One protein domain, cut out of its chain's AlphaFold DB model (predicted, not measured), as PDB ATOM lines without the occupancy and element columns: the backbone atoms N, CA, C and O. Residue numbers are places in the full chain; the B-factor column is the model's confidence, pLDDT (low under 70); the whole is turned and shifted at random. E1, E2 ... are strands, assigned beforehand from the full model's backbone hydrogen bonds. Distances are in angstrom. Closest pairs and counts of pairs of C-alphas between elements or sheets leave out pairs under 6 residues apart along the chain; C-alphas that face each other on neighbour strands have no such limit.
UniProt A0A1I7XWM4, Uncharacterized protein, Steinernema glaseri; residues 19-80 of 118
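This is residues 19 to 80 of the 118 residues of an uncharacterized protein of Steinernema glaseri (UniProt A0A1I7XWM4). This is a slender rod with little regular structure: a hairpin, E1 and E2, with short E3 beside E2 makes a small sheet, and the long loop of residues 45 to 72 reaches away and folds back. The printed part has 62 residues, with no named helix and three strands, 16 residues in all, in the order E1, E2, E3. The class is all strand, the sheet E1 E2 E3 is mixed, and the whole is only just compact, close to loose, with a radius of gyration of the C-alphas of 12.5 A and spans of 42 by 17 by 17 A.

Find C-alpha 27 at (155.407, 157.538, 151.428); E1 runs from there to residue 33, 17.6 A. E2, residues 39 to 44, covers 16.6 A. E3, residues 73 to 75, ends at (148.790, 150.585, 148.705).

Inner strand E2 is antiparallel to E1 at 156 degrees; look at N 29 and O 42, 2.8 A. E3 is parallel to E2 at 12 degrees, with N 43 and O 74 2.8 A apart.

C-alphas 35 and 54 are farthest apart, 42.6 A. The printed part has no cut. The link E2 to E3 is long; residues 77 to 80 have pLDDT under 70.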
ATOM      1  N   ALA A  19     164.515 146.860 143.878       74.50
ATOM      2  CA  ALA A  19     164.121 148.078 144.575       74.50
ATOM      3  C   ALA A  19     162.655 148.394 144.301       74.50
ATOM      4  O   ALA A  19     162.238 148.487 143.149       74.50
ATOM      5  N   SER A  20     161.900 148.650 145.363       79.19
ATOM      6  CA  SER A  20     160.518 149.107 145.284       79.19
ATOM      7  C   SER A  20     160.427 150.607 145.578       79.19
ATOM      8  O   SER A  20     161.232 151.184 146.314       79.19
ATOM      9  N   PHE A  21     159.462 151.285 144.950       83.69
ATOM     10  CA  PHE A  21     159.347 152.744 145.008       83.69
ATOM     11  C   PHE A  21     157.894 153.198 145.109       83.69
ATOM     12  O   PHE A  21     157.105 152.937 144.209       83.69
ATOM     13  N   CYS A  22     157.566 153.983 146.141       85.25
ATOM     14  CA  CYS A  22     156.208 154.481 146.387       85.25
ATOM     15  C   CYS A  22     155.715 155.577 145.416       85.25
ATOM     16  O   CYS A  22     154.592 156.059 145.549       85.25
ATOM     17  N   GLY A  23     156.496 155.990 144.418       84.06
ATOM     18  CA  GLY A  23     156.122 157.135 143.585       84.06
ATOM     19  C   GLY A  23     156.420 158.479 144.262       84.06
ATOM     20  O   GLY A  23     156.983 158.544 145.351       84.06
ATOM     21  N   LYS A  24     156.067 159.584 143.595       85.12
ATOM     22  CA  LYS A  24     156.372 160.951 144.073       85.12
ATOM     23  C   LYS A  24     155.372 161.489 145.099       85.12
ATOM     24  O   LYS A  24     155.701 162.403 145.843       85.12
ATOM     25  N   SER A  25     154.167 160.932 145.130       86.88
ATOM     26  CA  SER A  25     153.052 161.416 145.953       86.88
ATOM     27  C   SER A  25     152.614 160.391 146.995       86.88
ATOM     28  O   SER A  25     151.456 160.384 147.402       86.88
ATOM     29  N   SER A  26     153.491 159.466 147.382       87.25
ATOM     30  CA  SER A  26     153.214 158.506 148.449       87.25
ATOM     31  C   SER A  26     154.485 158.192 149.226       87.25
ATOM     32  O   SER A  26     155.589 158.293 148.693       87.25
ATOM     33  N   VAL A  27     154.318 157.824 150.491       86.12
ATOM     34  CA  VAL A  27     155.407 157.538 151.428       86.12
ATOM     35  C   VAL A  27     155.371 156.068 151.847       86.12
ATOM     36  O   VAL A  27     154.275 155.500 151.949       86.12
ATOM     37  N   PRO A  28     156.534 155.433 152.073       89.00
ATOM     38  CA  PRO A  28     156.583 154.089 152.630       89.00
ATOM     39  C   PRO A  28     156.138 154.117 154.096       89.00
ATOM     40  O   PRO A  28     156.548 154.995 154.854       89.00
ATOM     41  N   PHE A  29     155.309 153.157 154.498       88.69
ATOM     42  CA  PHE A  29     154.901 152.962 155.896       88.69
ATOM     43  C   PHE A  29     155.236 151.563 156.422       88.69
ATOM     44  O   PHE A  29     155.239 151.354 157.632       88.69
ATOM     45  N   SER A  30     155.499 150.604 155.535       90.50
ATOM     46  CA  SER A  30     155.964 149.271 155.905       90.50
ATOM     47  C   SER A  30     157.009 148.779 154.915       90.50
ATOM     48  O   SER A  30     156.970 149.113 153.728       90.50
ATOM     49  N   PHE A  31     157.921 147.962 155.420       91.31
ATOM     50  CA  PHE A  31     158.938 147.267 154.650       91.31
ATOM     51  C   PHE A  31     158.968 145.812 155.104       91.31
ATOM     52  O   PHE A  31     158.986 145.540 156.304       91.31
ATOM     53  N   GLU A  32     158.984 144.896 154.146       89.19
ATOM     54  CA  GLU A  32     159.106 143.464 154.383       89.19
ATOM     55  C   GLU A  32     160.129 142.876 153.411       89.19
ATOM     56  O   GLU A  32     160.109 143.181 152.220       89.19
ATOM     57  N   ALA A  33     161.021 142.027 153.915       89.25
ATOM     58  CA  ALA A  33     161.909 141.225 153.085       89.25
ATOM     59  C   ALA A  33     161.365 139.794 153.033       89.25
ATOM     60  O   ALA A  33     161.321 139.103 154.052       89.25
ATOM     61  N   LEU A  34     160.941 139.352 151.850       85.50
ATOM     62  CA  LEU A  34     160.433 137.997 151.651       85.50
ATOM     63  C   LEU A  34     161.569 136.959 151.757       85.50
ATOM     64  O   LEU A  34     162.731 137.295 151.526       85.50
ATOM     65  N   PRO A  35     161.267 135.670 152.017       86.88
ATOM     66  CA  PRO A  35     162.288 134.618 152.133       86.88
ATOM     67  C   PRO A  35     163.186 134.439 150.900       86.88
ATOM     68  O   PRO A  35     164.288 133.912 151.006       86.88
ATOM     69  N   ASN A  36     162.728 134.873 149.723       81.81
ATOM     70  CA  ASN A  36     163.509 134.890 148.484       81.81
ATOM     71  C   ASN A  36     164.388 136.150 148.329       81.81
ATOM     72  O   ASN A  36     164.945 136.365 147.257       81.81
ATOM     73  N   GLY A  37     164.474 137.001 149.355       80.56
ATOM     74  CA  GLY A  37     165.221 138.258 149.344       80.56
ATOM     75  C   GLY A  37     164.499 139.430 148.674       80.56
ATOM     76  O   GLY A  37     165.067 140.516 148.600       80.56
ATOM     77  N   GLN A  38     163.265 139.247 148.193       83.19
ATOM     78  CA  GLN A  38     162.517 140.312 147.523       83.19
ATOM     79  C   GLN A  38     162.028 141.366 148.536       83.19
ATOM     80  O   GLN A  38     161.310 141.003 149.475       83.19
ATOM     81  N   PRO A  39     162.334 142.662 148.339       85.00
ATOM     82  CA  PRO A  39     161.791 143.732 149.164       85.00
ATOM     83  C   PRO A  39     160.357 144.076 148.740       85.00
ATOM     84  O   PRO A  39     160.080 144.304 147.563       85.00
ATOM     85  N   VAL A  40     159.454 144.168 149.710       89.38
ATOM     86  CA  VAL A  40     158.055 144.563 149.528       89.38
ATOM     87  C   VAL A  40     157.779 145.819 150.348       89.38
ATOM     88  O   VAL A  40     158.014 145.846 151.557       89.38
ATOM     89  N   LEU A  41     157.267 146.867 149.698       90.12
ATOM     90  CA  LEU A  41     156.895 148.118 150.368       90.12
ATOM     91  C   LEU A  41     155.382 148.285 150.489       90.12
ATOM     92  O   LEU A  41     154.644 148.166 149.512       90.12
ATOM     93  N   GLY A  42     154.930 148.668 151.679       91.19
ATOM     94  CA  GLY A  42     153.610 149.260 151.861       91.19
ATOM     95  C   GLY A  42     153.699 150.771 151.696       91.19
ATOM     96  O   GLY A  42     154.476 151.432 152.391       91.19
ATOM     97  N   CYS A  43     152.889 151.328 150.799       90.00
ATOM     98  CA  CYS A  43     152.837 152.757 150.508       90.00
ATOM     99  C   CYS A  43     151.483 153.373 150.887       90.00
ATOM    100  O   CYS A  43     150.422 152.752 150.777       90.00
ATOM    101  N   ALA A  44     151.515 154.633 151.315       88.56
ATOM    102  CA  ALA A  44     150.332 155.419 151.651       88.56
ATOM    103  C   ALA A  44     150.434 156.825 151.048       88.56
ATOM    104  O   ALA A  44     151.534 157.364 150.917       88.56
ATOM    105  N   ARG A  45     149.293 157.436 150.706       87.94
ATOM    106  CA  ARG A  45     149.205 158.836 150.265       87.94
ATOM    107  C   ARG A  45     148.489 159.686 151.326       87.94
ATOM    108  O   ARG A  45     147.281 159.856 151.242       87.94
ATOM    109  N   PRO A  46     149.197 160.216 152.335       82.25
ATOM    110  CA  PRO A  46     148.581 161.049 153.366       82.25
ATOM    111  C   PRO A  46     147.810 162.230 152.764       82.25
ATOM    112  O   PRO A  46     148.211 162.768 151.740       82.25
ATOM    113  N   SER A  47     146.745 162.694 153.415       80.38
ATOM    114  CA  SER A  47     145.951 163.842 152.946       80.38
ATOM    115  C   SER A  47     146.762 165.142 152.822       80.38
ATOM    116  O   SER A  47     146.441 165.997 152.003       80.38
ATOM    117  N   CYS A  48     147.840 165.288 153.594       78.56
ATOM    118  CA  CYS A  48     148.732 166.449 153.565       78.56
ATOM    119  C   CYS A  48     149.814 166.398 152.470       78.56
ATOM    120  O   CYS A  48     150.498 167.397 152.247       78.56
ATOM    121  N   PHE A  49     150.000 165.258 151.798       85.38
ATOM    122  CA  PHE A  49     151.115 165.037 150.881       85.38
ATOM    123  C   PHE A  49     150.650 164.381 149.583       85.38
ATOM    124  O   PHE A  49     149.929 163.388 149.586       85.38
ATOM    125  N   GLY A  50     151.120 164.892 148.449       85.56
ATOM    126  CA  GLY A  50     150.825 164.297 147.153       85.56
ATOM    127  C   GLY A  50     149.469 164.682 146.560       85.56
ATOM    128  O   GLY A  50     148.993 163.978 145.667       85.56
ATOM    129  N   TRP A  51     148.886 165.796 147.012       86.75
ATOM    130  CA  TRP A  51     147.607 166.348 146.554       86.75
ATOM    131  C   TRP A  51     147.755 167.794 146.076       86.75
ATOM    132  O   TRP A  51     148.639 168.514 146.541       86.75
ATOM    133  N   ASN A  52     146.886 168.195 145.153       88.12
ATOM    134  CA  ASN A  52     146.685 169.567 144.698       88.12
ATOM    135  C   ASN A  52     145.631 170.277 145.571       88.12
ATOM    136  O   ASN A  52     144.940 169.640 146.370       88.12
ATOM    137  N   SER A  53     145.486 171.593 145.405       86.62
ATOM    138  CA  SER A  53     144.529 172.410 146.172       86.62
ATOM    139  C   SER A  53     143.065 172.026 145.942       86.62
ATOM    140  O   SER A  53     142.231 172.177 146.836       86.62
ATOM    141  N   ASP A  54     142.767 171.481 144.765       86.12
ATOM    142  CA  ASP A  54     141.459 170.970 144.348       86.12
ATOM    143  C   ASP A  54     141.164 169.542 144.855       86.12
ATOM    144  O   ASP A  54     140.118 168.971 144.546       86.12
ATOM    145  N   GLY A  55     142.076 168.940 145.629       82.94
ATOM    146  CA  GLY A  55     141.941 167.569 146.123       82.94
ATOM    147  C   GLY A  55     142.217 166.494 145.067       82.94
ATOM    148  O   GLY A  55     141.950 165.315 145.312       82.94
ATOM    149  N   THR A  56     142.765 166.853 143.901       87.44
ATOM    150  CA  THR A  56     143.254 165.875 142.920       87.44
ATOM    151  C   THR A  56     144.668 165.395 143.273       87.44
ATOM    152  O   THR A  56     145.440 166.126 143.896       87.44
ATOM    153  N   PRO A  57     145.058 164.157 142.912       85.88
ATOM    154  CA  PRO A  57     146.421 163.689 143.147       85.88
ATOM    155  C   PRO A  57     147.460 164.510 142.371       85.88
ATOM    156  O   PRO A  57     147.380 164.623 141.149       85.88
ATOM    157  N   ALA A  58     148.505 164.978 143.054       87.50
ATOM    158  CA  ALA A  58     149.604 165.729 142.435       87.50
ATOM    159  C   ALA A  58     150.519 164.851 141.552       87.50
ATOM    160  O   ALA A  58     151.305 165.354 140.752       87.50
ATOM    161  N   SER A  59     150.446 163.519 141.690       86.25
ATOM    162  CA  SER A  59     151.133 162.578 140.799       86.25
ATOM    163  C   SER A  59     150.422 161.232 140.715       86.25
ATOM    164  O   SER A  59     149.596 160.867 141.558       86.25
ATOM    165  N   LYS A  60     150.835 160.424 139.734       83.31
ATOM    166  CA  LYS A  60     150.463 159.007 139.661       83.31
ATOM    167  C   LYS A  60     150.953 158.245 140.908       83.31
ATOM    168  O   LYS A  60     151.977 158.643 141.479       83.31
ATOM    169  N   PRO A  61     150.215 157.216 141.361       78.00
ATOM    170  CA  PRO A  61     150.649 156.340 142.448       78.00
ATOM    171  C   PRO A  61     151.911 155.552 142.064       78.00
ATOM    172  O   PRO A  61     152.332 155.559 140.903       78.00
ATOM    173  N   ALA A  62     152.508 154.885 143.054       82.62
ATOM    174  CA  ALA A  62     153.599 153.934 142.870       82.62
ATOM    175  C   ALA A  62     153.279 152.939 141.754       82.62
ATOM    176  O   ALA A  62     152.153 152.447 141.652       82.62
ATOM    177  N   GLN A  63     154.291 152.612 140.960       80.25
ATOM    178  CA  GLN A  63     154.247 151.457 140.079       80.25
ATOM    179  C   GLN A  63     155.063 150.360 140.741       80.25
ATOM    180  O   GLN A  63     156.286 150.448 140.792       80.25
ATOM    181  N   PHE A  64     154.366 149.369 141.284       84.56
ATOM    182  CA  PHE A  64     154.991 148.184 141.854       84.56
ATOM    183  C   PHE A  64     155.402 147.235 140.726       84.56
ATOM    184  O   PHE A  64     154.582 146.892 139.864       84.56
ATOM    185  N   TYR A  65     156.671 146.834 140.710       78.06
ATOM    186  CA  TYR A  65     157.175 145.828 139.789       78.06
ATOM    187  C   TYR A  65     156.641 144.449 140.166       78.06
ATOM    188  O   TYR A  65     156.369 144.134 141.324       78.06
ATOM    189  N   ARG A  66     156.470 143.593 139.154       78.00
ATOM    190  CA  ARG A  66     156.085 142.196 139.365       78.00
ATOM    191  C   ARG A  66     157.311 141.311 139.251       78.00
ATOM    192  O   ARG A  66     157.655 140.878 138.154       78.00
ATOM    193  N   ILE A  67     157.921 140.988 140.379       74.12
ATOM    194  CA  ILE A  67     159.011 140.015 140.435       74.12
ATOM    195  C   ILE A  67     158.361 138.644 140.618       74.12
ATOM    196  O   ILE A  67     157.532 138.439 141.507       74.12
ATOM    197  N   ASN A  68     158.653 137.703 139.719       74.62
ATOM    198  CA  ASN A  68     158.047 136.364 139.733       74.62
ATOM    199  C   ASN A  68     156.502 136.383 139.791       74.62
ATOM    200  O   ASN A  68     155.879 135.602 140.507       74.62
ATOM    201  N   LYS A  69     155.873 137.295 139.030       78.62
ATOM    202  CA  LYS A  69     154.411 137.521 138.958       78.62
ATOM    203  C   LYS A  69     153.762 138.095 140.233       78.62
ATOM    204  O   LYS A  69     152.566 138.416 140.190       78.62
ATOM    205  N   LYS A  70     154.519 138.311 141.316       77.75
ATOM    206  CA  LYS A  70     154.049 138.924 142.569       77.75
ATOM    207  C   LYS A  70     154.441 140.407 142.638       77.75
ATOM    208  O   LYS A  70     155.563 140.731 142.260       77.75
ATOM    209  N   PRO A  71     153.545 141.302 143.081       80.00
ATOM    210  CA  PRO A  71     153.880 142.714 143.238       80.00
ATOM    211  C   PRO A  71     154.924 142.912 144.351       80.00
ATOM    212  O   PRO A  71     154.834 142.278 145.399       80.00
ATOM    213  N   ASP A  72     155.887 143.803 144.131       83.94
ATOM    214  CA  ASP A  72     156.916 144.237 145.092       83.94
ATOM    215  C   ASP A  72     156.431 145.365 146.034       83.94
ATOM    216  O   ASP A  72     157.217 146.088 146.651       83.94
ATOM    217  N   GLY A  73     155.113 145.517 146.163       88.94
ATOM    218  CA  GLY A  73     154.504 146.449 147.095       88.94
ATOM    219  C   GLY A  73     152.987 146.545 146.980       88.94
ATOM    220  O   GLY A  73     152.355 145.910 146.130       88.94
ATOM    221  N   PHE A  74     152.394 147.323 147.880       89.00
ATOM    222  CA  PHE A  74     150.951 147.515 147.973       89.00
ATOM    223  C   PHE A  74     150.587 148.914 148.483       89.00
ATOM    224  O   PHE A  74     151.363 149.571 149.177       89.00
ATOM    225  N   PHE A  75     149.375 149.364 148.153       86.38
ATOM    226  CA  PHE A  75     148.790 150.585 148.705       86.38
ATOM    227  C   PHE A  75     147.820 150.264 149.832       86.38
ATOM    228  O   PHE A  75     147.043 149.313 149.747       86.38
ATOM    229  N   ARG A  76     147.829 151.077 150.890       80.50
ATOM    230  CA  ARG A  76     146.841 150.945 151.963       80.50
ATOM    231  C   ARG A  76     145.482 151.473 151.490       80.50
ATOM    232  O   ARG A  76     145.356 152.663 151.222       80.50
ATOM    233  N   ASN A  77     144.458 150.616 151.485       68.69
ATOM    234  CA  ASN A  77     143.098 150.940 151.017       68.69
ATOM    235  C   ASN A  77     142.474 152.182 151.686       68.69
ATOM    236  O   ASN A  77     141.661 152.869 151.082       68.69
ATOM    237  N   SER A  78     142.849 152.482 152.933       62.25
ATOM    238  CA  SER A  78     142.293 153.599 153.716       62.25
ATOM    239  C   SER A  78     143.088 154.904 153.600       62.25
ATOM    240  O   SER A  78     142.712 155.896 154.217       62.25
ATOM    241  N   ALA A  79     144.230 154.896 152.905       59.41
ATOM    242  CA  ALA A  79     145.125 156.048 152.846       59.41
ATOM    243  C   ALA A  79     144.807 157.008 151.696       59.41
ATOM    244  O   ALA A  79     145.260 158.137 151.761       59.41
ATOM    245  N   ASP A  80     143.970 156.642 150.721       60.16
ATOM    246  CA  ASP A  80     143.408 157.598 149.751       60.16
ATOM    247  C   ASP A  80     142.268 158.427 150.369       60.16
ATOM    248  O   ASP A  80     141.245 158.702 149.736       60.16
TER     249      ASP A  80